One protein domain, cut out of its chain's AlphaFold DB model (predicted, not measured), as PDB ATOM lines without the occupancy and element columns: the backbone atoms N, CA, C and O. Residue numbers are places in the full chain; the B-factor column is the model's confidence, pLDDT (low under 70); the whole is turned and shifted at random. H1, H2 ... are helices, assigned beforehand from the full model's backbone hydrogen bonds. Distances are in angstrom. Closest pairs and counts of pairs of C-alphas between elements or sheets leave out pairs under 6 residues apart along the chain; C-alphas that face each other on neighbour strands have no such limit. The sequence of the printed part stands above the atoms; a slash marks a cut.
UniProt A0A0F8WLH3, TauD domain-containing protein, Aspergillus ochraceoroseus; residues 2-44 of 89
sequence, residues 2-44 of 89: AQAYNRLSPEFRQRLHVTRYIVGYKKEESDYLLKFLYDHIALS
ATOM      1  N   ALA A   2      99.062  75.426 248.359       63.91
ATOM      2  CA  ALA A   2     100.393  75.236 248.962       63.91
ATOM      3  C   ALA A   2     100.835  76.265 250.033       63.91
ATOM      4  O   ALA A   2     101.279  75.871 251.106       63.91
ATOM      5  N   GLN A   3     100.688  77.577 249.790       59.34
ATOM      6  CA  GLN A   3     101.129  78.604 250.753       59.34
ATOM      7  C   GLN A   3     100.317  78.609 252.058       59.34
ATOM      8  O   GLN A   3     100.898  78.756 253.128       59.34
ATOM      9  N   ALA A   4      98.993  78.437 251.989       65.25
ATOM     10  CA  ALA A   4      98.145  78.326 253.176       65.25
ATOM     11  C   ALA A   4      98.311  76.954 253.848       65.25
ATOM     12  O   ALA A   4      98.425  76.873 255.066       65.25
ATOM     13  N   TYR A   5      98.421  75.889 253.050       69.94
ATOM     14  CA  TYR A   5      98.633  74.518 253.515       69.94
ATOM     15  C   TYR A   5      99.920  74.382 254.337       69.94
ATOM     16  O   TYR A   5      99.903  73.816 255.427       69.94
ATOM     17  N   ASN A   6     101.017  75.001 253.888       73.12
ATOM     18  CA  ASN A   6     102.290  74.987 254.609       73.12
ATOM     19  C   ASN A   6     102.275  75.782 255.927       73.12
ATOM     20  O   ASN A   6     103.145  75.558 256.766       73.12
ATOM     21  N   ARG A   7     101.299  76.675 256.138       72.31
ATOM     22  CA  ARG A   7     101.119  77.412 257.404       72.31
ATOM     23  C   ARG A   7     100.316  76.630 258.440       72.31
ATOM     24  O   ARG A   7     100.356  76.973 259.616       72.31
ATOM     25  N   LEU A   8      99.591  75.594 258.023       71.69
ATOM     26  CA  LEU A   8      98.850  74.733 258.939       71.69
ATOM     27  C   LEU A   8      99.798  73.752 259.627       71.69
ATOM     28  O   LEU A   8     100.752  73.265 259.005       71.69
ATOM     29  N   SER A   9      99.503  73.429 260.888       75.38
ATOM     30  CA  SER A   9     100.177  72.334 261.583       75.38
ATOM     31  C   SER A   9      99.940  71.014 260.829       75.38
ATOM     32  O   SER A   9      98.912  70.862 260.154       75.38
ATOM     33  N   PRO A  10     100.854  70.033 260.927       73.38
ATOM     34  CA  PRO A  10     100.656  68.722 260.315       73.38
ATOM     35  C   PRO A  10      99.323  68.062 260.707       73.38
ATOM     36  O   PRO A  10      98.684  67.447 259.852       73.38
ATOM     37  N   GLU A  11      98.851  68.251 261.948       69.31
ATOM     38  CA  GLU A  11      97.558  67.699 262.378       69.31
ATOM     39  C   GLU A  11      96.364  68.378 261.694       69.31
ATOM     40  O   GLU A  11      95.372  67.723 261.369       69.31
ATOM     41  N   PHE A  12      96.453  69.686 261.435       67.62
ATOM     42  CA  PHE A  12      95.398  70.422 260.742       67.62
ATOM     43  C   PHE A  12      95.371  70.110 259.242       67.62
ATOM     44  O   PHE A  12      94.291  70.083 258.652       67.62
ATOM     45  N   ARG A  13      96.519  69.795 258.628       71.81
ATOM     46  CA  ARG A  13      96.598  69.378 257.216       71.81
ATOM     47  C   ARG A  13      95.834  68.088 256.947       71.81
ATOM     48  O   ARG A  13      95.080  68.019 255.985       71.81
ATOM     49  N   GLN A  14      95.962  67.096 257.829       62.69
ATOM     50  CA  GLN A  14      95.224  65.836 257.694       62.69
ATOM     51  C   GLN A  14      93.711  66.000 257.914       62.69
ATOM     52  O   GLN A  14      92.931  65.221 257.377       62.69
ATOM     53  N   ARG A  15      93.279  67.026 258.661       61.97
ATOM     54  CA  ARG A  15      91.859  67.325 258.923       61.97
ATOM     55  C   ARG A  15      91.156  68.115 257.820       61.97
ATOM     56  O   ARG A  15      89.930  68.165 257.822       61.97
ATOM     57  N   LEU A  16      91.898  68.736 256.900       64.25
ATOM     58  CA  LEU A  16      91.321  69.452 255.752       64.25
ATOM     59  C   LEU A  16      90.574  68.525 254.793       64.25
ATOM     60  O   LEU A  16      89.706  68.970 254.044       64.25
ATOM     61  N   HIS A  17      90.924  67.246 254.810       71.88
ATOM     62  CA  HIS A  17      90.375  66.246 253.922       71.88
ATOM     63  C   HIS A  17      89.464  65.291 254.695       71.88
ATOM     64  O   HIS A  17      89.676  64.996 255.868       71.88
ATOM     65  N   VAL A  18      88.410  64.817 254.029       78.25
ATOM     66  CA  VAL A  18      87.351  64.027 254.673       78.25
ATOM     67  C   VAL A  18      87.730  62.554 254.886       78.25
ATOM     68  O   VAL A  18      87.152  61.902 255.757       78.25
ATOM     69  N   THR A  19      88.711  62.026 254.143       88.75
ATOM     70  CA  THR A  19      89.145  60.624 254.262       88.75
ATOM     71  C   THR A  19      90.114  60.457 255.431       88.75
ATOM     72  O   THR A  19      91.155  61.111 255.486       88.75
ATOM     73  N   ARG A  20      89.776  59.567 256.375       87.19
ATOM     74  CA  ARG A  20      90.542  59.374 257.621       87.19
ATOM     75  C   ARG A  20      91.408  58.119 257.662       87.19
ATOM     76  O   ARG A  20      92.350  58.086 258.438       87.19
ATOM     77  N   TYR A  21      91.063  57.089 256.898       92.81
ATOM     78  CA  TYR A  21      91.829  55.848 256.816       92.81
ATOM     79  C   TYR A  21      91.489  55.091 255.528       92.81
ATOM     80  O   TYR A  21      90.446  55.341 254.918       92.81
ATOM     81  N   ILE A  22      92.357  54.162 255.137       95.12
ATOM     82  CA  ILE A  22      92.168  53.266 253.997       95.12
ATOM     83  C   ILE A  22      91.793  51.879 254.525       95.12
ATOM     84  O   ILE A  22      92.505  51.294 255.341       95.12
ATOM     85  N   VAL A  23      90.656  51.350 254.073       96.75
ATOM     86  CA  VAL A  23      90.198  50.005 254.447       96.75
ATOM     87  C   VAL A  23      91.204  48.960 253.956       96.75
ATOM     88  O   VAL A  23      91.631  49.004 252.807       96.75
ATOM     89  N   GLY A  24      91.558  48.011 254.825       97.12
ATOM     90  CA  GLY A  24      92.468  46.908 254.495       97.12
ATOM     91  C   GLY A  24      93.956  47.195 254.723       97.12
ATOM     92  O   GLY A  24      94.765  46.299 254.516       97.12
ATOM     93  N   TYR A  25      94.312  48.394 255.188       97.38
ATOM     94  CA  TYR A  25      95.689  48.772 255.518       97.38
ATOM     95  C   TYR A  25      95.886  48.914 257.027       97.38
ATOM     96  O   TYR A  25      94.942  49.227 257.763       97.38
ATOM     97  N   LYS A  26      97.124  48.727 257.500       97.69
ATOM     98  CA  LYS A  26      97.496  49.133 258.862       97.69
ATOM     99  C   LYS A  26      97.434  50.651 258.985       97.69
ATOM    100  O   LYS A  26      97.513  51.379 257.995       97.69
ATOM    101  N   LYS A  27      97.328  51.135 260.223       94.31
ATOM    102  CA  LYS A  27      97.252  52.570 260.504       94.31
ATOM    103  C   LYS A  27      98.451  53.318 259.925       94.31
ATOM    104  O   LYS A  27      98.264  54.306 259.232       94.31
ATOM    105  N   GLU A  28      99.658  52.814 260.150       95.56
ATOM    106  CA  GLU A  28     100.900  53.456 259.718       95.56
ATOM    107  C   GLU A  28     100.984  53.550 258.189       95.56
ATOM    108  O   GLU A  28     101.388  54.577 257.644       95.56
ATOM    109  N   GLU A  29     100.551  52.499 257.490       96.62
ATOM    110  CA  GLU A  29     100.517  52.448 256.025       96.62
ATOM    111  C   GLU A  29      99.468  53.415 255.466       96.62
ATOM    112  O   GLU A  29      99.749  54.196 254.556       96.62
ATOM    113  N   SER A  30      98.267  53.398 256.048       96.25
ATOM    114  CA  SER A  30      97.175  54.306 255.697       96.25
ATOM    115  C   SER A  30      97.573  55.769 255.914       96.25
ATOM    116  O   SER A  30      97.352  56.600 255.035       96.25
ATOM    117  N   ASP A  31      98.179  56.090 257.057       93.19
ATOM    118  CA  ASP A  31      98.609  57.444 257.407       93.19
ATOM    119  C   ASP A  31      99.684  57.949 256.434       93.19
ATOM    120  O   ASP A  31      99.624  59.096 255.980       93.19
ATOM    121  N   TYR A  32     100.638  57.087 256.064       94.38
ATOM    122  CA  TYR A  32     101.677  57.422 255.093       94.38
ATOM    123  C   TYR A  32     101.096  57.695 253.699       94.38
ATOM    124  O   TYR A  32     101.392  58.731 253.097       94.38
ATOM    125  N   LEU A  33     100.237  56.802 253.200       95.62
ATOM    126  CA  LEU A  33      99.615  56.931 251.881       95.62
ATOM    127  C   LEU A  33      98.716  58.165 251.794       95.62
ATOM    128  O   LEU A  33      98.836  58.947 250.852       95.62
ATOM    129  N   LEU A  34      97.846  58.376 252.783       93.19
ATOM    130  CA  LEU A  34      96.969  59.544 252.810       93.19
ATOM    131  C   LEU A  34      97.778  60.837 252.870       93.19
ATOM    132  O   LEU A  34      97.484  61.769 252.124       93.19
ATOM    133  N   LYS A  35      98.838  60.889 253.688       90.69
ATOM    134  CA  LYS A  35      99.731  62.049 253.727       90.69
ATOM    135  C   LYS A  35     100.341  62.330 252.353       90.69
ATOM    136  O   LYS A  35     100.305  63.473 251.908       90.69
ATOM    137  N   PHE A  36     100.880  61.311 251.685       92.75
ATOM    138  CA  PHE A  36     101.457  61.462 250.350       92.75
ATOM    139  C   PHE A  36     100.434  62.002 249.340       92.75
ATOM    140  O   PHE A  36     100.718  62.976 248.646       92.75
ATOM    141  N   LEU A  37      99.235  61.416 249.288       92.31
ATOM    142  CA  LEU A  37      98.182  61.822 248.352       92.31
ATOM    143  C   LEU A  37      97.713  63.261 248.598       92.31
ATOM    144  O   LEU A  37      97.543  64.028 247.649       92.31
ATOM    145  N   TYR A  38      97.537  63.654 249.860       89.12
ATOM    146  CA  TYR A  38      97.146  65.020 250.207       89.12
ATOM    147  C   TYR A  38      98.235  66.036 249.891       89.12
ATOM    148  O   TYR A  38      97.936  67.080 249.312       89.12
ATOM    149  N   ASP A  39      99.493  65.720 250.201       89.31
ATOM    150  CA  ASP A  39     100.621  66.579 249.847       89.31
ATOM    151  C   ASP A  39     100.731  66.732 248.324       89.31
ATOM    152  O   ASP A  39     100.923  67.848 247.841       89.31
ATOM    153  N   HIS A  40     100.525  65.655 247.560       90.94
ATOM    154  CA  HIS A  40     100.515  65.705 246.100       90.94
ATOM    155  C   HIS A  40      99.435  66.666 245.579       90.94
ATOM    156  O   HIS A  40      99.746  67.599 244.847       90.94
ATOM    157  N   ILE A  41      98.184  66.536 246.028       87.94
ATOM    158  CA  ILE A  41      97.092  67.432 245.605       87.94
ATOM    159  C   ILE A  41      97.352  68.889 246.036       87.94
ATOM    160  O   ILE A  41      97.124  69.828 245.270       87.94
ATOM    161  N   ALA A  42      97.817  69.110 247.268       84.69
ATOM    162  CA  ALA A  42      97.962  70.450 247.833       84.69
ATOM    163  C   ALA A  42      99.151  71.236 247.252       84.69
ATOM    164  O   ALA A  42      99.082  72.476 247.146       84.69
ATOM    165  N   LEU A  43     100.238  70.538 246.909       87.06
ATOM    166  CA  LEU A  43     101.505  71.132 246.483       87.06
ATOM    167  C   LEU A  43     101.681  71.166 244.958       87.06
ATOM    168  O   LEU A  43     102.383  72.058 244.478       87.06
ATOM    169  N   SER A  44     101.000  70.302 244.201       89.56
ATOM    170  CA  SER A  44     100.977  70.342 242.733       89.56
ATOM    171  C   SER A  44     100.227  71.581 242.233       89.56
ATOM    172  O   SER A  44      99.005  71.693 242.367       89.56
TER     173      SER A  44
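Overview. This is residues 2 to 44 of the 89 residues of the protein "TauD domain-containing protein" of Aspergillus ochraceoroseus (UniProt A0A0F8WLH3). One long helix, H3, makes one side of an elongated loop of chain, and the stretch before it, with the short helices H1 and H2, folds back beside it. H1 sits at the last end of H3, and H2 crosses near the middle of H3. The printed part has 43 residues with three named helices, H1, H2 and H3 in chain order, no named strand, and is all helix. It is only just compact, close to loose, with a radius of gyration of the C-alphas of 10.6 A and spans of 33 by 19 by 16 A.

Arrangement. H3, residues 27 to 43, only just touches H1, residues 2 to 5, with 3 pairs of C-alphas within 8 A; residues 42 to 43 alone of H3 take part, and the closest C-alphas, of Ala 2 and Leu 43, are 4.9 A apart. H2, residues 10 to 15, is close to H3 but not clearly touching, about perpendicular at 88 degrees, the closest C-alphas being those of Gln 14 and Lys 35, 7.1 A. Every O i to N i+4 pair is within hydrogen-bond range in H2 and H3; H1 is too short for one.

Along the chain. H3 is 23.6 A long, from C-alpha 27 at (97.252, 52.570, 260.504) to C-alpha 43 at (101.505, 71.132, 246.483). H2 measures 9.0 A and H1 4.9 A, beginning at C-alpha 2 at (100.393, 75.236, 248.962).

Size, cuts and confidence. The C-alphas farthest apart, of Gln 3 and Gly 24, are 33.1 A apart. The printed part has no cut; the link from H2 to H3 is long, with 11 residues. Mean pLDDT of the printed part is 83.2, and residues 2 to 5, 11 to 12 and 14 to 16 are under 70.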